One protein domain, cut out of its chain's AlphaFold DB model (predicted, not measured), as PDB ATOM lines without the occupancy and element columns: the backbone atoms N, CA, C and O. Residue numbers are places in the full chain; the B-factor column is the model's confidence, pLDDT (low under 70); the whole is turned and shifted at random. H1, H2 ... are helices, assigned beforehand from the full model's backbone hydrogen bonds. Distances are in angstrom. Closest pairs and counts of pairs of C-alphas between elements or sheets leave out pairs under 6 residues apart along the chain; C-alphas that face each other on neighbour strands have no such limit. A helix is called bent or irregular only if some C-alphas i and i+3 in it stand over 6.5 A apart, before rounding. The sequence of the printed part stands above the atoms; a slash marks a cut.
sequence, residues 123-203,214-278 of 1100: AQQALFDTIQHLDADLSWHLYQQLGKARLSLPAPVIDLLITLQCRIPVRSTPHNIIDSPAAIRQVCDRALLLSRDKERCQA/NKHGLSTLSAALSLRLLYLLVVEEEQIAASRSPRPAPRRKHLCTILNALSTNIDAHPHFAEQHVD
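AT A GLANCE: This is residues 123 to 203 and 214 to 278 of the 1100 residues of an uncharacterized protein of Ustilago trichophora (UniProt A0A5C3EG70). Three helices, H4, H5 and H6, make the core as an up-and-down bundle, each running against the one before; the hairpin of H1 and H2 packs on H4, and on the far side H7 packs on H6, with H8 at its end. The printed part has 146 residues with eight named helices, H1 to H8 in order, and no named strand: all helix. It is compact, with a radius of gyration of the C-alphas of 15.8 A and spans of 43 by 41 by 31 A.

IN THESE COORDINATES: Find C-alpha 123 at (193.068, 130.878, 108.805); H1 runs from there to 132. Then come H2, 136 to 145, H3, 149 to 152, and H4, 155 to 167, 18.3 A. H5, 181 to 198, spans 25.9 A; H6, 223 to 242, spans 28.6 A. H7, 252 to 267, 22.8 A, is irregular: C-alphas 253 and 256 are 7.1 A apart. H8, 270 to 276, ends at (220.347, 127.508, 134.546).

HOW THE PARTS SIT: Start at the hub, H4. Its closest C-alphas to H5, Ile 162 and Ala 191, are 5.6 A apart in a hairpin at a shallow 11 degrees. H6 touches H5 at 36 degrees, only just steep, closest C-alphas Ile 184 and Glu 236, 6.4 A. H2 touches H4 residues 161 to 165 alone, closest C-alphas Ala 136 and Leu 164, 5.5 A. H3 is close to H5 but not clearly touching, C-alphas Leu 151 and Asp 197, 7.0 A. H7 touches H6, closest C-alphas Ala 223 and Ile 266, 4.9 A. H7 and H8 only just touch, only at the corner, with 3 pairs within 8 A, closest C-alphas Asp 267 and Ala 273, 5.9 A. Every O i to N i+4 pair is within hydrogen-bond range in H2, H4, H6 and H8, but 5 of 6 in H1, 13 of 14 in H5 and 10 of 12 in H7; H3 is too short for one.

THE WHOLE: C-alphas 175 and 203 are farthest apart, 45.6 A. Residues 204 to 213 are not printed; C-alphas 203 and 214 are 18.1 A apart. The link of H4 to H5 is long. Confidence is under 70 in 42 residues, among them 167 to 183 and 241 to 253.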
ATOM      1  N   ALA A 123     193.135 131.379 107.428       71.12
ATOM      2  CA  ALA A 123     193.068 130.878 108.805       71.12
ATOM      3  C   ALA A 123     194.448 130.576 109.431       71.12
ATOM      4  O   ALA A 123     194.577 130.550 110.654       71.12
ATOM      5  N   GLN A 124     195.484 130.343 108.616       76.25
ATOM      6  CA  GLN A 124     196.875 130.310 109.085       76.25
ATOM      7  C   GLN A 124     197.462 131.719 109.177       76.25
ATOM      8  O   GLN A 124     198.273 131.964 110.061       76.25
ATOM      9  N   GLN A 125     197.044 132.648 108.313       78.06
ATOM     10  CA  GLN A 125     197.512 134.030 108.376       78.06
ATOM     11  C   GLN A 125     197.058 134.701 109.677       78.06
ATOM     12  O   GLN A 125     197.905 135.147 110.437       78.06
ATOM     13  N   ALA A 126     195.779 134.581 110.049       76.81
ATOM     14  CA  ALA A 126     195.285 135.046 111.352       76.81
ATOM     15  C   ALA A 126     196.029 134.416 112.556       76.81
ATOM     16  O   ALA A 126     196.243 135.070 113.580       76.81
ATOM     17  N   LEU A 127     196.458 133.150 112.451       80.25
ATOM     18  CA  LEU A 127     197.310 132.509 113.463       80.25
ATOM     19  C   LEU A 127     198.706 133.158 113.514       80.25
ATOM     20  O   LEU A 127     199.256 133.349 114.593       80.25
ATOM     21  N   PHE A 128     199.296 133.484 112.366       81.56
ATOM     22  CA  PHE A 128     200.643 134.052 112.281       81.56
ATOM     23  C   PHE A 128     200.669 135.527 112.695       81.56
ATOM     24  O   PHE A 128     201.579 135.927 113.421       81.56
ATOM     25  N   ASP A 129     199.640 136.296 112.346       76.00
ATOM     26  CA  ASP A 129     199.446 137.680 112.788       76.00
ATOM     27  C   ASP A 129     199.298 137.744 114.321       76.00
ATOM     28  O   ASP A 129     199.921 138.568 114.988       76.00
ATOM     29  N   THR A 130     198.547 136.814 114.926       75.31
ATOM     30  CA  THR A 130     198.390 136.747 116.394       75.31
ATOM     31  C   THR A 130     199.628 136.216 117.122       75.31
ATOM     32  O   THR A 130     199.897 136.649 118.242       75.31
ATOM     33  N   ILE A 131     200.439 135.367 116.477       74.88
ATOM     34  CA  ILE A 131     201.791 135.017 116.952       74.88
ATOM     35  C   ILE A 131     202.709 136.251 116.941       74.88
ATOM     36  O   ILE A 131     203.430 136.465 117.915       74.88
ATOM     37  N   GLN A 132     202.664 137.088 115.896       73.56
ATOM     38  CA  GLN A 132     203.443 138.337 115.814       73.56
ATOM     39  C   GLN A 132     202.978 139.385 116.840       73.56
ATOM     40  O   GLN A 132     203.806 140.058 117.449       73.56
ATOM     41  N   HIS A 133     201.671 139.480 117.099       72.62
ATOM     42  CA  HIS A 133     201.103 140.317 118.163       72.62
ATOM     43  C   HIS A 133     201.250 139.730 119.582       72.62
ATOM     44  O   HIS A 133     200.791 140.344 120.543       72.62
ATOM     45  N   LEU A 134     201.914 138.576 119.730       70.06
ATOM     46  CA  LEU A 134     202.201 137.893 121.000       70.06
ATOM     47  C   LEU A 134     200.960 137.443 121.806       70.06
ATOM     48  O   LEU A 134     201.096 137.075 122.976       70.06
ATOM     49  N   ASP A 135     199.763 137.417 121.206       74.19
ATOM     50  CA  ASP A 135     198.534 137.003 121.894       74.19
ATOM     51  C   ASP A 135     198.457 135.475 121.983       74.19
ATOM     52  O   ASP A 135     198.103 134.766 121.035       74.19
ATOM     53  N   ALA A 136     198.797 134.956 123.158       72.00
ATOM     54  CA  ALA A 136     198.823 133.531 123.440       72.00
ATOM     55  C   ALA A 136     197.428 132.900 123.648       72.00
ATOM     56  O   ALA A 136     197.285 131.694 123.442       72.00
ATOM     57  N   ASP A 137     196.392 133.654 124.025       75.88
ATOM     58  CA  ASP A 137     195.038 133.100 124.171       75.88
ATOM     59  C   ASP A 137     194.323 133.042 122.816       75.88
ATOM     60  O   ASP A 137     193.765 132.001 122.451       75.88
ATOM     61  N   LEU A 138     194.416 134.107 122.017       78.31
ATOM     62  CA  LEU A 138     193.823 134.156 120.683       78.31
ATOM     63  C   LEU A 138     194.527 133.201 119.711       78.31
ATOM     64  O   LEU A 138     193.851 132.439 119.017       78.31
ATOM     65  N   SER A 139     195.865 133.142 119.715       80.31
ATOM     66  CA  SER A 139     196.603 132.171 118.887       80.31
ATOM     67  C   SER A 139     196.316 130.716 119.288       80.31
ATOM     68  O   SER A 139     196.240 129.846 118.418       80.31
ATOM     69  N   TRP A 140     196.050 130.424 120.569       82.69
ATOM     70  CA  TRP A 140     195.576 129.098 120.984       82.69
ATOM     71  C   TRP A 140     194.165 128.792 120.462       82.69
ATOM     72  O   TRP A 140     193.926 127.692 119.954       82.69
ATOM     73  N   HIS A 141     193.234 129.746 120.540       83.19
ATOM     74  CA  HIS A 141     191.885 129.566 119.998       83.19
ATOM     75  C   HIS A 141     191.894 129.350 118.476       83.19
ATOM     76  O   HIS A 141     191.222 128.438 117.990       83.19
ATOM     77  N   LEU A 142     192.705 130.105 117.731       81.69
ATOM     78  CA  LEU A 142     192.888 129.920 116.288       81.69
ATOM     79  C   LEU A 142     193.557 128.569 115.966       81.69
ATOM     80  O   LEU A 142     193.088 127.845 115.086       81.69
ATOM     81  N   TYR A 143     194.568 128.148 116.738       84.38
ATOM     82  CA  TYR A 143     195.182 126.818 116.606       84.38
ATOM     83  C   TYR A 143     194.164 125.677 116.799       84.38
ATOM     84  O   TYR A 143     194.217 124.667 116.089       84.38
ATOM     85  N   GLN A 144     193.199 125.829 117.716       82.75
ATOM     86  CA  GLN A 144     192.103 124.865 117.867       82.75
ATOM     87  C   GLN A 144     191.146 124.861 116.666       82.75
ATOM     88  O   GLN A 144     190.751 123.781 116.215       82.75
ATOM     89  N   GLN A 145     190.797 126.034 116.125       83.12
ATOM     90  CA  GLN A 145     189.886 126.167 114.979       83.12
ATOM     91  C   GLN A 145     190.431 125.510 113.698       83.12
ATOM     92  O   GLN A 145     189.649 124.969 112.917       83.12
ATOM     93  N   LEU A 146     191.757 125.433 113.522       78.06
ATOM     94  CA  LEU A 146     192.392 124.691 112.419       78.06
ATOM     95  C   LEU A 146     192.096 123.174 112.430       78.06
ATOM     96  O   LEU A 146     192.347 122.489 111.434       78.06
ATOM     97  N   GLY A 147     191.559 122.611 113.519       76.50
ATOM     98  CA  GLY A 147     190.983 121.263 113.540       76.50
ATOM     99  C   GLY A 147     191.978 120.153 113.177       76.50
ATOM    100  O   GLY A 147     192.801 119.763 114.007       76.50
ATOM    101  N   LYS A 148     191.874 119.618 111.948       73.94
ATOM    102  CA  LYS A 148     192.817 118.633 111.371       73.94
ATOM    103  C   LYS A 148     193.992 119.282 110.624       73.94
ATOM    104  O   LYS A 148     195.066 118.689 110.592       73.94
ATOM    105  N   ALA A 149     193.817 120.483 110.065       70.69
ATOM    106  CA  ALA A 149     194.839 121.190 109.283       70.69
ATOM    107  C   ALA A 149     196.035 121.657 110.133       70.69
ATOM    108  O   ALA A 149     197.108 121.930 109.604       70.69
ATOM    109  N   ARG A 150     195.904 121.667 111.466       74.69
ATOM    110  CA  ARG A 150     197.031 121.914 112.377       74.69
ATOM    111  C   ARG A 150     198.182 120.906 112.231       74.69
ATOM    112  O   ARG A 150     199.308 121.235 112.574       74.69
ATOM    113  N   LEU A 151     197.915 119.702 111.707       70.25
ATOM    114  CA  LEU A 151     198.933 118.662 111.492       70.25
ATOM    115  C   LEU A 151     199.839 118.909 110.270       70.25
ATOM    116  O   LEU A 151     200.803 118.174 110.083       70.25
ATOM    117  N   SER A 152     199.551 119.926 109.450       71.62
ATOM    118  CA  SER A 152     200.436 120.386 108.370       71.62
ATOM    119  C   SER A 152     201.157 121.699 108.703       71.62
ATOM    120  O   SER A 152     201.720 122.327 107.808       71.62
ATOM    121  N   LEU A 153     201.141 122.141 109.969       75.69
ATOM    122  CA  LEU A 153     201.922 123.297 110.412       75.69
ATOM    123  C   LEU A 153     203.409 122.916 110.564       75.69
ATOM    124  O   LEU A 153     203.708 121.880 111.165       75.69
ATOM    125  N   PRO A 154     204.358 123.742 110.083       75.50
ATOM    126  CA  PRO A 154     205.781 123.503 110.299       75.50
ATOM    127  C   PRO A 154     206.136 123.471 111.792       75.50
ATOM    128  O   PRO A 154     205.689 124.319 112.565       75.50
ATOM    129  N   ALA A 155     207.007 122.543 112.196       71.38
ATOM    130  CA  ALA A 155     207.436 122.397 113.591       71.38
ATOM    131  C   ALA A 155     207.925 123.704 114.273       71.38
ATOM    132  O   ALA A 155     207.576 123.890 115.440       71.38
ATOM    133  N   PRO A 156     208.627 124.644 113.596       74.62
ATOM    134  CA  PRO A 156     209.018 125.917 114.211       74.62
ATOM    135  C   PRO A 156     207.837 126.827 114.596       74.62
ATOM    136  O   PRO A 156     207.932 127.565 115.571       74.62
ATOM    137  N   VAL A 157     206.696 126.741 113.896       77.00
ATOM    138  CA  VAL A 157     205.454 127.444 114.287       77.00
ATOM    139  C   VAL A 157     204.943 126.908 115.622       77.00
ATOM    140  O   VAL A 157     204.510 127.664 116.487       77.00
ATOM    141  N   ILE A 158     205.016 125.588 115.802       77.62
ATOM    142  CA  ILE A 158     204.573 124.918 117.024       77.62
ATOM    143  C   ILE A 158     205.521 125.262 118.184       77.62
ATOM    144  O   ILE A 158     205.051 125.489 119.296       77.62
ATOM    145  N   ASP A 159     206.827 125.406 117.930       74.38
ATOM    146  CA  ASP A 159     207.784 125.914 118.923       74.38
ATOM    147  C   ASP A 159     207.529 127.378 119.308       74.38
ATOM    148  O   ASP A 159     207.590 127.706 120.495       74.38
ATOM    149  N   LEU A 160     207.186 128.255 118.356       76.81
ATOM    150  CA  LEU A 160     206.770 129.632 118.655       76.81
ATOM    151  C   LEU A 160     205.483 129.657 119.498       76.81
ATOM    152  O   LEU A 160     205.440 130.350 120.512       76.81
ATOM    153  N   LEU A 161     204.478 128.841 119.162       78.88
ATOM    154  CA  LEU A 161     203.251 128.701 119.960       78.88
ATOM    155  C   LEU A 161     203.536 128.198 121.386       78.88
ATOM    156  O   LEU A 161     203.009 128.766 122.341       78.88
ATOM    157  N   ILE A 162     204.391 127.181 121.556       79.56
ATOM    158  CA  ILE A 162     204.827 126.696 122.881       79.56
ATOM    159  C   ILE A 162     205.545 127.816 123.645       79.56
ATOM    160  O   ILE A 162     205.249 128.053 124.817       79.56
ATOM    161  N   THR A 163     206.440 128.542 122.974       75.62
ATOM    162  CA  THR A 163     207.182 129.671 123.550       75.62
ATOM    163  C   THR A 163     206.236 130.779 124.021       75.62
ATOM    164  O   THR A 163     206.437 131.312 125.109       75.62
ATOM    165  N   LEU A 164     205.176 131.085 123.263       75.25
ATOM    166  CA  LEU A 164     204.141 132.052 123.644       75.25
ATOM    167  C   LEU A 164     203.304 131.580 124.842       75.25
ATOM    168  O   LEU A 164     203.182 132.331 125.807       75.25
ATOM    169  N   GLN A 165     202.805 130.333 124.856       77.44
ATOM    170  CA  GLN A 165     202.075 129.806 126.026       77.44
ATOM    171  C   GLN A 165     202.939 129.862 127.299       77.44
ATOM    172  O   GLN A 165     202.455 130.218 128.370       77.44
ATOM    173  N   CYS A 166     204.234 129.549 127.190       71.69
ATOM    174  CA  CYS A 166     205.175 129.574 128.309       71.69
ATOM    175  C   CYS A 166     205.670 130.984 128.701       71.69
ATOM    176  O   CYS A 166     206.266 131.131 129.777       71.69
ATOM    177  N   ARG A 167     205.435 132.006 127.863       67.88
ATOM    178  CA  ARG A 167     205.813 133.413 128.097       67.88
ATOM    179  C   ARG A 167     204.822 134.179 128.966       67.88
ATOM    180  O   ARG A 167     205.263 135.073 129.681       67.88
ATOM    181  N   ILE A 168     203.534 133.823 128.951       61.78
ATOM    182  CA  ILE A 168     202.502 134.501 129.754       61.78
ATOM    183  C   ILE A 168     202.911 134.497 131.245       61.78
ATOM    184  O   ILE A 168     203.080 133.417 131.823       61.78
ATOM    185  N   PRO A 169     203.058 135.658 131.914       53.84
ATOM    186  CA  PRO A 169     203.147 135.692 133.368       53.84
ATOM    187  C   PRO A 169     201.778 135.334 133.958       53.84
ATOM    188  O   PRO A 169     200.751 135.806 133.480       53.84
ATOM    189  N   VAL A 170     201.730 134.559 135.047       50.00
ATOM    190  CA  VAL A 170     200.468 134.121 135.697       50.00
ATOM    191  C   VAL A 170     199.785 135.263 136.491       50.00
ATOM    192  O   VAL A 170     199.210 135.066 137.553       50.00
ATOM    193  N   ARG A 171     199.874 136.494 135.980       41.28
ATOM    194  CA  ARG A 171     199.204 137.713 136.441       41.28
ATOM    195  C   ARG A 171     198.582 138.382 135.215       41.28
ATOM    196  O   ARG A 171     199.230 139.187 134.558       41.28
ATOM    197  N   SER A 172     197.338 138.033 134.896       33.78
ATOM    198  CA  SER A 172     196.646 138.553 133.705       33.78
ATOM    199  C   SER A 172     196.197 140.016 133.836       33.78
ATOM    200  O   SER A 172     195.969 140.668 132.825       33.78
ATOM    201  N   THR A 173     196.096 140.558 135.056       34.88
ATOM    202  CA  THR A 173     195.951 142.002 135.340       34.88
ATOM    203  C   THR A 173     196.531 142.333 136.726       34.88
ATOM    204  O   THR A 173     196.585 141.448 137.582       34.88
ATOM    205  N   PRO A 174     196.920 143.593 137.008       39.44
ATOM    206  CA  PRO A 174     197.435 143.998 138.323       39.44
ATOM    207  C   PRO A 174     196.368 144.083 139.435       39.44
ATOM    208  O   PRO A 174     196.718 144.386 140.574       39.44
ATOM    209  N   HIS A 175     195.081 143.870 139.131       33.78
ATOM    210  CA  HIS A 175     193.961 144.063 140.071       33.78
ATOM    211  C   HIS A 175     193.012 142.854 140.208       33.78
ATOM    212  O   HIS A 175     192.050 142.936 140.965       33.78
ATOM    213  N   ASN A 176     193.281 141.717 139.549       31.58
ATOM    214  CA  ASN A 176     192.592 140.452 139.833       31.58
ATOM    215  C   ASN A 176     193.576 139.403 140.354       31.58
ATOM    216  O   ASN A 176     194.510 139.009 139.654       31.58
ATOM    217  N   ILE A 177     193.313 138.889 141.557       39.66
ATOM    218  CA  ILE A 177     194.023 137.736 142.115       39.66
ATOM    219  C   ILE A 177     193.482 136.471 141.436       39.66
ATOM    220  O   ILE A 177     192.551 135.832 141.923       39.66
ATOM    221  N   ILE A 178     194.066 136.106 140.292       40.94
ATOM    222  CA  ILE A 178     193.839 134.802 139.650       40.94
ATOM    223  C   ILE A 178     194.956 133.831 140.061       40.94
ATOM    224  O   ILE A 178     195.579 133.178 139.227       40.94
ATOM    225  N   ASP A 179     195.125 133.643 141.373       46.84
ATOM    226  CA  ASP A 179     195.886 132.530 141.974       46.84
ATOM    227  C   ASP A 179     195.154 131.177 141.789       46.84
ATOM    228  O   ASP A 179     195.215 130.269 142.619       46.84
ATOM    229  N   SER A 180     194.391 131.031 140.700       55.06
ATOM    230  CA  SER A 180     193.596 129.838 140.447       55.06
ATOM    231  C   SER A 180     194.490 128.733 139.864       55.06
ATOM    232  O   SER A 180     195.096 128.930 138.804       55.06
ATOM    233  N   PRO A 181     194.519 127.523 140.457       61.00
ATOM    234  CA  PRO A 181     195.288 126.404 139.908       61.00
ATOM    235  C   PRO A 181     194.752 125.933 138.542       61.00
ATOM    236  O   PRO A 181     195.388 125.133 137.861       61.00
ATOM    237  N   ALA A 182     193.591 126.438 138.107       63.31
ATOM    238  CA  ALA A 182     193.063 126.232 136.765       63.31
ATOM    239  C   ALA A 182     193.882 126.960 135.680       63.31
ATOM    240  O   ALA A 182     194.008 126.420 134.583       63.31
ATOM    241  N   ALA A 183     194.453 128.137 135.962       66.38
ATOM    242  CA  ALA A 183     195.172 128.938 134.965       66.38
ATOM    243  C   ALA A 183     196.518 128.300 134.574       66.38
ATOM    244  O   ALA A 183     196.739 127.994 133.402       66.38
ATOM    245  N   ILE A 184     197.373 127.995 135.562       70.94
ATOM    246  CA  ILE A 184     198.650 127.284 135.342       70.94
ATOM    247  C   ILE A 184     198.396 125.943 134.651       70.94
ATOM    248  O   ILE A 184     199.084 125.584 133.693       70.94
ATOM    249  N   ARG A 185     197.352 125.230 135.090       73.62
ATOM    250  CA  ARG A 185     196.966 123.952 134.502       73.62
ATOM    251  C   ARG A 185     196.544 124.054 133.046       73.62
ATOM    252  O   ARG A 185     196.922 123.181 132.272       73.62
ATOM    253  N   GLN A 186     195.806 125.093 132.656       76.88
ATOM    254  CA  GLN A 186     195.491 125.324 131.247       76.88
ATOM    255  C   GLN A 186     196.768 125.545 130.435       76.88
ATOM    256  O   GLN A 186     196.955 124.842 129.451       76.88
ATOM    257  N   VAL A 187     197.683 126.420 130.866       77.56
ATOM    258  CA  VAL A 187     198.967 126.643 130.167       77.56
ATOM    259  C   VAL A 187     199.757 125.335 130.011       77.56
ATOM    260  O   VAL A 187     200.211 125.014 128.911       77.56
ATOM    261  N   CYS A 188     199.850 124.528 131.072       78.75
ATOM    262  CA  CYS A 188     200.504 123.219 131.032       78.75
ATOM    263  C   CYS A 188     199.802 122.231 130.081       78.75
ATOM    264  O   CYS A 188     200.463 121.586 129.268       78.75
ATOM    265  N   ASP A 189     198.472 122.117 130.148       79.19
ATOM    266  CA  ASP A 189     197.687 121.205 129.304       79.19
ATOM    267  C   ASP A 189     197.721 121.635 127.816       79.19
ATOM    268  O   ASP A 189     197.731 120.772 126.934       79.19
ATOM    269  N   ARG A 190     197.827 122.943 127.520       83.31
ATOM    270  CA  ARG A 190     198.061 123.489 126.167       83.31
ATOM    271  C   ARG A 190     199.455 123.137 125.647       83.31
ATOM    272  O   ARG A 190     199.574 122.556 124.570       83.31
ATOM    273  N   ALA A 191     200.505 123.434 126.418       81.38
ATOM    274  CA  ALA A 191     201.893 123.168 126.031       81.38
ATOM    275  C   ALA A 191     202.157 121.667 125.795       81.38
ATOM    276  O   ALA A 191     202.789 121.302 124.805       81.38
ATOM    277  N   LEU A 192     201.598 120.792 126.641       81.88
ATOM    278  CA  LEU A 192     201.679 119.331 126.492       81.88
ATOM    279  C   LEU A 192     200.858 118.776 125.312       81.88
ATOM    280  O   LEU A 192     201.122 117.663 124.845       81.88
ATOM    281  N   LEU A 193     199.854 119.513 124.823       82.06
ATOM    282  CA  LEU A 193     199.151 119.172 123.584       82.06
ATOM    283  C   LEU A 193     199.980 119.594 122.366       82.06
ATOM    284  O   LEU A 193     200.147 118.790 121.448       82.06
ATOM    285  N   LEU A 194     200.544 120.805 122.385       82.25
ATOM    286  CA  LEU A 194     201.414 121.319 121.323       82.25
ATOM    287  C   LEU A 194     202.672 120.457 121.144       82.25
ATOM    288  O   LEU A 194     202.981 120.086 120.015       82.25
ATOM    289  N   SER A 195     203.352 120.044 122.223       81.44
ATOM    290  CA  SER A 195     204.516 119.145 122.124       81.44
ATOM    291  C   SER A 195     204.152 117.811 121.465       81.44
ATOM    292  O   SER A 195     204.878 117.307 120.609       81.44
ATOM    293  N   ARG A 196     202.997 117.241 121.824       79.81
ATOM    294  CA  ARG A 196     202.513 115.969 121.273       79.81
ATOM    295  C   ARG A 196     202.082 116.079 119.810       79.81
ATOM    296  O   ARG A 196     202.239 115.115 119.063       79.81
ATOM    297  N   ASP A 197     201.534 117.218 119.395       76.50
ATOM    298  CA  ASP A 197     201.225 117.467 117.987       76.50
ATOM    299  C   ASP A 197     202.498 117.807 117.180       76.50
ATOM    300  O   ASP A 197     202.600 117.355 116.043       76.50
ATOM    301  N   LYS A 198     203.538 118.422 117.771       76.00
ATOM    302  CA  LYS A 198     204.862 118.601 117.132       76.00
ATOM    303  C   LYS A 198     205.486 117.275 116.679       76.00
ATOM    304  O   LYS A 198     205.922 117.170 115.535       76.00
ATOM    305  N   GLU A 199     205.461 116.246 117.532       72.94
ATOM    306  CA  GLU A 199     205.905 114.872 117.205       72.94
ATOM    307  C   GLU A 199     205.159 114.278 115.988       72.94
ATOM    308  O   GLU A 199     205.700 113.437 115.272       72.94
ATOM    309  N   ARG A 200     203.920 114.722 115.730       70.31
ATOM    310  CA  ARG A 200     203.058 114.245 114.633       70.31
ATOM    311  C   ARG A 200     203.196 115.048 113.340       70.31
ATOM    312  O   ARG A 200     202.806 114.543 112.293       70.31
ATOM    313  N   CYS A 201     203.728 116.268 113.406       63.03
ATOM    314  CA  CYS A 201     203.914 117.154 112.249       63.03
ATOM    315  C   CYS A 201     205.265 116.943 111.536       63.03
ATOM    316  O   CYS A 201     205.583 117.661 110.590       63.03
ATOM    317  N   GLN A 202     206.088 115.981 111.974       61.47
ATOM    318  CA  GLN A 202     207.357 115.668 111.313       61.47
ATOM    319  C   GLN A 202     207.130 114.941 109.978       61.47
ATOM    320  O   GLN A 202     206.622 113.816 109.934       61.47
ATOM    321  N   ALA A 203     207.537 115.585 108.882       53.25
ATOM    322  CA  ALA A 203     207.422 115.045 107.534       53.25
ATOM    323  C   ALA A 203     208.163 113.699 107.396       53.25
ATOM    324  O   ALA A 203     209.319 113.570 107.787       53.25
ATOM    325  N   ASN A 214     208.342 107.543 124.556       53.28
ATOM    326  CA  ASN A 214     207.779 108.892 124.550       53.28
ATOM    327  C   ASN A 214     206.361 108.915 123.965       53.28
ATOM    328  O   ASN A 214     206.147 108.737 122.774       53.28
ATOM    329  N   LYS A 215     205.372 109.176 124.829       59.25
ATOM    330  CA  LYS A 215     203.948 109.317 124.458       59.25
ATOM    331  C   LYS A 215     203.489 110.786 124.325       59.25
ATOM    332  O   LYS A 215     202.281 111.031 124.235       59.25
ATOM    333  N   HIS A 216     204.419 111.748 124.388       63.00
ATOM    334  CA  HIS A 216     204.148 113.119 124.854       63.00
ATOM    335  C   HIS A 216     204.863 114.282 124.115       63.00
ATOM    336  O   HIS A 216     204.647 115.428 124.511       63.00
ATOM    337  N   GLY A 217     205.695 114.074 123.086       66.81
ATOM    338  CA  GLY A 217     206.395 115.174 122.386       66.81
ATOM    339  C   GLY A 217     207.781 115.566 122.910       66.81
ATOM    340  O   GLY A 217     208.511 116.316 122.260       66.81
ATOM    341  N   LEU A 218     208.122 115.143 124.128       74.44
ATOM    342  CA  LEU A 218     208.963 115.951 125.024       74.44
ATOM    343  C   LEU A 218     210.450 115.988 124.647       74.44
ATOM    344  O   LEU A 218     211.092 117.009 124.866       74.44
ATOM    345  N   SER A 219     210.984 114.938 124.018       70.19
ATOM    346  CA  SER A 219     212.378 114.904 123.540       70.19
ATOM    347  C   SER A 219     212.628 115.749 122.287       70.19
ATOM    348  O   SER A 219     213.745 115.775 121.786       70.19
ATOM    349  N   THR A 220     211.599 116.404 121.740       72.06
ATOM    350  CA  THR A 220     211.736 117.322 120.595       72.06
ATOM    351  C   THR A 220     211.752 118.797 121.011       72.06
ATOM    352  O   THR A 220     211.825 119.674 120.150       72.06
ATOM    353  N   LEU A 221     211.664 119.092 122.312       75.44
ATOM    354  CA  LEU A 221     211.702 120.447 122.868       75.44
ATOM    355  C   LEU A 221     213.149 120.910 123.093       75.44
ATOM    356  O   LEU A 221     214.017 120.105 123.419       75.44
ATOM    357  N   SER A 222     213.404 122.216 122.996       78.00
ATOM    358  CA  SER A 222     214.690 122.789 123.416       78.00
ATOM    359  C   SER A 222     214.842 122.748 124.943       78.00
ATOM    360  O   SER A 222     213.846 122.770 125.677       78.00
ATOM    361  N   ALA A 223     216.084 122.708 125.439       73.06
ATOM    362  CA  ALA A 223     216.370 122.616 126.874       73.06
ATOM    363  C   ALA A 223     215.752 123.778 127.683       73.06
ATOM    364  O   ALA A 223     215.171 123.546 128.741       73.06
ATOM    365  N   ALA A 224     215.773 125.003 127.146       72.06
ATOM    366  CA  ALA A 224     215.157 126.180 127.767       72.06
ATOM    367  C   ALA A 224     213.623 126.058 127.895       72.06
ATOM    368  O   ALA A 224     213.066 126.253 128.978       72.06
ATOM    369  N   LEU A 225     212.929 125.636 126.827       74.88
ATOM    370  CA  LEU A 225     211.481 125.388 126.883       74.88
ATOM    371  C   LEU A 225     211.138 124.203 127.796       74.88
ATOM    372  O   LEU A 225     210.133 124.249 128.506       74.88
ATOM    373  N   SER A 226     211.989 123.173 127.835       80.75
ATOM    374  CA  SER A 226     211.844 122.061 128.779       80.75
ATOM    375  C   SER A 226     211.962 122.527 130.231       80.75
ATOM    376  O   SER A 226     211.123 122.145 131.040       80.75
ATOM    377  N   LEU A 227     212.926 123.396 130.556       77.62
ATOM    378  CA  LEU A 227     213.121 123.954 131.900       77.62
ATOM    379  C   LEU A 227     211.923 124.821 132.324       77.62
ATOM    380  O   LEU A 227     211.376 124.636 133.413       77.62
ATOM    381  N   ARG A 228     211.433 125.700 131.439       76.00
ATOM    382  CA  ARG A 228     210.242 126.525 131.709       76.00
ATOM    383  C   ARG A 228     208.976 125.683 131.915       76.00
ATOM    384  O   ARG A 228     208.210 125.964 132.837       76.00
ATOM    385  N   LEU A 229     208.759 124.641 131.106       79.75
ATOM    386  CA  LEU A 229     207.617 123.732 131.257       79.75
ATOM    387  C   LEU A 229     207.736 122.855 132.518       79.75
ATOM    388  O   LEU A 229     206.741 122.649 133.212       79.75
ATOM    389  N   LEU A 230     208.946 122.395 132.852       82.44
ATOM    390  CA  LEU A 230     209.249 121.672 134.091       82.44
ATOM    391  C   LEU A 230     208.888 122.519 135.320       82.44
ATOM    392  O   LEU A 230     208.169 122.041 136.196       82.44
ATOM    393  N   TYR A 231     209.322 123.784 135.355       78.44
ATOM    394  CA  TYR A 231     209.012 124.724 136.437       78.44
ATOM    395  C   TYR A 231     207.497 124.894 136.635       78.44
ATOM    396  O   TYR A 231     206.997 124.745 137.751       78.44
ATOM    397  N   LEU A 232     206.746 125.142 135.555       76.75
ATOM    398  CA  LEU A 232     205.290 125.325 135.621       76.75
ATOM    399  C   LEU A 232     204.562 124.059 136.115       76.75
ATOM    400  O   LEU A 232     203.667 124.157 136.953       76.75
ATOM    401  N   LEU A 233     204.981 122.870 135.663       80.31
ATOM    402  CA  LEU A 233     204.408 121.589 136.101       80.31
ATOM    403  C   LEU A 233     204.729 121.249 137.566       80.31
ATOM    404  O   LEU A 233     203.883 120.671 138.253       80.31
ATOM    405  N   VAL A 234     205.920 121.613 138.050       78.06
ATOM    406  CA  VAL A 234     206.312 121.480 139.464       78.06
ATOM    407  C   VAL A 234     205.443 122.383 140.344       78.06
ATOM    408  O   VAL A 234     204.843 121.892 141.301       78.06
ATOM    409  N   VAL A 235     205.288 123.661 139.978       74.94
ATOM    410  CA  VAL A 235     204.435 124.621 140.705       74.94
ATOM    411  C   VAL A 235     202.966 124.174 140.726       74.94
ATOM    412  O   VAL A 235     202.303 124.286 141.758       74.94
ATOM    413  N   GLU A 236     202.448 123.602 139.635       76.19
ATOM    414  CA  GLU A 236     201.065 123.105 139.590       76.19
ATOM    415  C   GLU A 236     200.829 121.926 140.562       76.19
ATOM    416  O   GLU A 236     199.832 121.919 141.283       76.19
ATOM    417  N   GLU A 237     201.742 120.947 140.656       75.81
ATOM    418  CA  GLU A 237     201.642 119.851 141.645       75.81
ATOM    419  C   GLU A 237     201.979 120.309 143.079       75.81
ATOM    420  O   GLU A 237     201.572 119.653 144.040       75.81
ATOM    421  N   GLU A 238     202.670 121.435 143.280       70.50
ATOM    422  CA  GLU A 238     202.787 122.085 144.596       70.50
ATOM    423  C   GLU A 238     201.440 122.682 145.041       70.50
ATOM    424  O   GLU A 238     200.965 122.362 146.135       70.50
ATOM    425  N   GLN A 239     200.751 123.425 144.168       71.81
ATOM    426  CA  GLN A 239     199.405 123.951 144.440       71.81
ATOM    427  C   GLN A 239     198.356 122.835 144.612       71.81
ATOM    428  O   GLN A 239     197.549 122.865 145.546       71.81
ATOM    429  N   ILE A 240     198.378 121.806 143.756       70.62
ATOM    430  CA  ILE A 240     197.457 120.661 143.855       70.62
ATOM    431  C   ILE A 240     197.686 119.893 145.165       70.62
ATOM    432  O   ILE A 240     196.705 119.552 145.831       70.62
ATOM    433  N   ALA A 241     198.937 119.665 145.580       64.31
ATOM    434  CA  ALA A 241     199.238 119.009 146.854       64.31
ATOM    435  C   ALA A 241     198.758 119.828 148.069       64.31
ATOM    436  O   ALA A 241     198.199 119.249 149.003       64.31
ATOM    437  N   ALA A 242     198.903 121.158 148.038       62.50
ATOM    438  CA  ALA A 242     198.402 122.044 149.091       62.50
ATOM    439  C   ALA A 242     196.862 122.034 149.200       62.50
ATOM    440  O   ALA A 242     196.321 122.061 150.303       62.50
ATOM    441  N   SER A 243     196.147 121.920 148.074       61.72
ATOM    442  CA  SER A 243     194.674 122.018 148.004       61.72
ATOM    443  C   SER A 243     193.876 120.899 148.706       61.72
ATOM    444  O   SER A 243     192.649 120.970 148.752       61.72
ATOM    445  N   ARG A 244     194.539 119.842 149.208       54.56
ATOM    446  CA  ARG A 244     193.943 118.656 149.879       54.56
ATOM    447  C   ARG A 244     192.752 117.996 149.140       54.56
ATOM    448  O   ARG A 244     191.956 117.293 149.762       54.56
ATOM    449  N   SER A 245     192.614 118.183 147.824       52.41
ATOM    450  CA  SER A 245     191.433 117.708 147.084       52.41
ATOM    451  C   SER A 245     191.347 116.163 147.000       52.41
ATOM    452  O   SER A 245     192.334 115.498 146.678       52.41
ATOM    453  N   PRO A 246     190.170 115.544 147.249       45.84
ATOM    454  CA  PRO A 246     190.041 114.085 147.377       45.84
ATOM    455  C   PRO A 246     189.945 113.325 146.040       45.84
ATOM    456  O   PRO A 246     189.804 112.102 146.035       45.84
ATOM    457  N   ARG A 247     189.992 114.017 144.892       47.44
ATOM    458  CA  ARG A 247     189.956 113.406 143.552       47.44
ATOM    459  C   ARG A 247     191.262 113.711 142.806       47.44
ATOM    460  O   ARG A 247     191.409 114.831 142.321       47.44
ATOM    461  N   PRO A 248     192.196 112.751 142.659       57.09
ATOM    462  CA  PRO A 248     193.413 112.986 141.893       57.09
ATOM    463  C   PRO A 248     193.072 113.239 140.419       57.09
ATOM    464  O   PRO A 248     192.376 112.442 139.787       57.09
ATOM    465  N   ALA A 249     193.581 114.340 139.859       60.66
ATOM    466  CA  ALA A 249     193.409 114.654 138.444       60.66
ATOM    467  C   ALA A 249     193.986 113.524 137.560       60.66
ATOM    468  O   ALA A 249     195.047 112.986 137.887       60.66
ATOM    469  N   PRO A 250     193.357 113.177 136.418       62.41
ATOM    470  CA  PRO A 250     193.792 112.044 135.592       62.41
ATOM    471  C   PRO A 250     195.245 112.183 135.112       62.41
ATOM    472  O   PRO A 250     195.980 111.197 135.079       62.41
ATOM    473  N   ARG A 251     195.694 113.420 134.848       67.25
ATOM    474  CA  ARG A 251     197.071 113.754 134.456       67.25
ATOM    475  C   ARG A 251     198.118 113.360 135.509       67.25
ATOM    476  O   ARG A 251     199.240 113.030 135.137       67.25
ATOM    477  N   ARG A 252     197.763 113.301 136.802       69.88
ATOM    478  CA  ARG A 252     198.684 112.953 137.906       69.88
ATOM    479  C   ARG A 252     199.291 111.551 137.750       69.88
ATOM    480  O   ARG A 252     200.421 111.336 138.169       69.88
ATOM    481  N   LYS A 253     198.596 110.630 137.064       67.62
ATOM    482  CA  LYS A 253     199.104 109.286 136.711       67.62
ATOM    483  C   LYS A 253     200.242 109.289 135.678       67.62
ATOM    484  O   LYS A 253     200.933 108.286 135.548       67.62
ATOM    485  N   HIS A 254     200.422 110.384 134.938       75.12
ATOM    486  CA  HIS A 254     201.427 110.527 133.874       75.12
ATOM    487  C   HIS A 254     202.407 111.685 134.125       75.12
ATOM    488  O   HIS A 254     203.413 111.802 133.429       75.12
ATOM    489  N   LEU A 255     202.153 112.521 135.136       79.31
ATOM    490  CA  LEU A 255     202.973 113.690 135.454       79.31
ATOM    491  C   LEU A 255     204.403 113.301 135.870       79.31
ATOM    492  O   LEU A 255     205.346 113.952 135.443       79.31
ATOM    493  N   CYS A 256     204.574 112.178 136.576       80.69
ATOM    494  CA  CYS A 256     205.882 111.558 136.842       80.69
ATOM    495  C   CYS A 256     206.672 111.290 135.541       80.69
ATOM    496  O   CYS A 256     207.793 111.767 135.389       80.69
ATOM    497  N   THR A 257     206.075 110.593 134.567       81.12
ATOM    498  CA  THR A 257     206.744 110.279 133.292       81.12
ATOM    499  C   THR A 257     207.038 111.522 132.450       81.12
ATOM    500  O   THR A 257     208.023 111.536 131.721       81.12
ATOM    501  N   ILE A 258     206.223 112.574 132.577       82.81
ATOM    502  CA  ILE A 258     206.432 113.867 131.911       82.81
ATOM    503  C   ILE A 258     207.604 114.627 132.553       82.81
ATOM    504  O   ILE A 258     208.511 115.043 131.836       82.81
ATOM    505  N   LEU A 259     207.626 114.767 133.885       84.94
ATOM    506  CA  LEU A 259     208.717 115.431 134.611       84.94
ATOM    507  C   LEU A 259     210.058 114.716 134.403       84.94
ATOM    508  O   LEU A 259     211.059 115.376 134.139       84.94
ATOM    509  N   ASN A 260     210.073 113.379 134.449       82.38
ATOM    510  CA  ASN A 260     211.284 112.595 134.202       82.38
ATOM    511  C   ASN A 260     211.825 112.831 132.783       82.38
ATOM    512  O   ASN A 260     213.012 113.101 132.634       82.38
ATOM    513  N   ALA A 261     210.961 112.793 131.758       82.19
ATOM    514  CA  ALA A 261     211.360 113.035 130.370       82.19
ATOM    515  C   ALA A 261     211.892 114.465 130.147       82.19
ATOM    516  O   ALA A 261     212.907 114.642 129.473       82.19
ATOM    517  N   LEU A 262     211.242 115.474 130.745       82.50
ATOM    518  CA  LEU A 262     211.694 116.868 130.694       82.50
ATOM    519  C   LEU A 262     213.050 117.052 131.384       82.50
ATOM    520  O   LEU A 262     213.935 117.666 130.795       82.50
ATOM    521  N   SER A 263     213.242 116.474 132.577       84.12
ATOM    522  CA  SER A 263     214.535 116.517 133.270       84.12
ATOM    523  C   SER A 263     215.629 115.884 132.422       84.12
ATOM    524  O   SER A 263     216.621 116.541 132.140       84.12
ATOM    525  N   THR A 264     215.422 114.668 131.900       83.25
ATOM    526  CA  THR A 264     216.437 113.997 131.069       83.25
ATOM    527  C   THR A 264     216.790 114.757 129.789       83.25
ATOM    528  O   THR A 264     217.904 114.613 129.303       83.25
ATOM    529  N   ASN A 265     215.886 115.586 129.252       82.38
ATOM    530  CA  ASN A 265     216.179 116.439 128.096       82.38
ATOM    531  C   ASN A 265     217.045 117.661 128.469       82.38
ATOM    532  O   ASN A 265     217.882 118.096 127.682       82.38
ATOM    533  N   ILE A 266     216.870 118.202 129.679       80.38
ATOM    534  CA  ILE A 266     217.700 119.288 130.226       80.38
ATOM    535  C   ILE A 266     219.070 118.737 130.641       80.38
ATOM    536  O   ILE A 266     220.096 119.267 130.227       80.38
ATOM    537  N   ASP A 267     219.084 117.632 131.391       77.88
ATOM    538  CA  ASP A 267     220.287 116.962 131.899       77.88
ATOM    539  C   ASP A 267     221.179 116.409 130.758       77.88
ATOM    540  O   ASP A 267     222.382 116.249 130.942       77.88
ATOM    541  N   ALA A 268     220.629 116.184 129.554       80.81
ATOM    542  CA  ALA A 268     221.390 115.860 128.338       80.81
ATOM    543  C   ALA A 268     222.201 117.041 127.755       80.81
ATOM    544  O   ALA A 268     223.017 116.837 126.858       80.81
ATOM    545  N   HIS A 269     221.995 118.265 128.251       80.75
ATOM    546  CA  HIS A 269     222.698 119.481 127.837       80.75
ATOM    547  C   HIS A 269     223.487 120.055 129.038       80.75
ATOM    548  O   HIS A 269     223.088 121.083 129.591       80.75
ATOM    549  N   PRO A 270     224.592 119.412 129.477       68.00
ATOM    550  CA  PRO A 270     225.196 119.634 130.797       68.00
ATOM    551  C   PRO A 270     225.549 121.099 131.079       68.00
ATOM    552  O   PRO A 270     225.066 121.650 132.063       68.00
ATOM    553  N   HIS A 271     226.257 121.778 130.170       71.19
ATOM    554  CA  HIS A 271     226.618 123.193 130.345       71.19
ATOM    555  C   HIS A 271     225.406 124.132 130.466       71.19
ATOM    556  O   HIS A 271     225.478 125.149 131.150       71.19
ATOM    557  N   PHE A 272     224.274 123.802 129.831       71.56
ATOM    558  CA  PHE A 272     223.038 124.566 130.007       71.56
ATOM    559  C   PHE A 272     222.406 124.272 131.373       71.56
ATOM    560  O   PHE A 272     221.998 125.203 132.069       71.56
ATOM    561  N   ALA A 273     222.362 122.997 131.771       64.75
ATOM    562  CA  ALA A 273     221.804 122.556 133.045       64.75
ATOM    563  C   ALA A 273     222.568 123.130 134.254       64.75
ATOM    564  O   ALA A 273     221.948 123.621 135.192       64.75
ATOM    565  N   GLU A 274     223.902 123.129 134.207       66.69
ATOM    566  CA  GLU A 274     224.782 123.679 135.248       66.69
ATOM    567  C   GLU A 274     224.606 125.193 135.434       66.69
ATOM    568  O   GLU A 274     224.648 125.681 136.559       66.69
ATOM    569  N   GLN A 275     224.359 125.932 134.348       67.38
ATOM    570  CA  GLN A 275     224.210 127.392 134.371       67.38
ATOM    571  C   GLN A 275     222.790 127.880 134.717       67.38
ATOM    572  O   GLN A 275     222.637 129.021 135.155       67.38
ATOM    573  N   HIS A 276     221.751 127.060 134.495       66.69
ATOM    574  CA  HIS A 276     220.347 127.508 134.546       66.69
ATOM    575  C   HIS A 276     219.435 126.706 135.489       66.69
ATOM    576  O   HIS A 276     218.322 127.153 135.761       66.69
ATOM    577  N   VAL A 277     219.843 125.536 135.992       70.31
ATOM    578  CA  VAL A 277     219.010 124.743 136.913       70.31
ATOM    579  C   VAL A 277     219.442 124.993 138.357       70.31
ATOM    580  O   VAL A 277     220.313 124.309 138.888       70.31
ATOM    581  N   ASP A 278     218.790 125.963 139.004       70.31
ATOM    582  CA  ASP A 278     219.016 126.290 140.416       70.31
ATOM    583  C   ASP A 278     218.888 125.049 141.329       70.31
ATOM    584  O   ASP A 278     217.953 124.251 141.193       70.31
TER     585      ASP A 278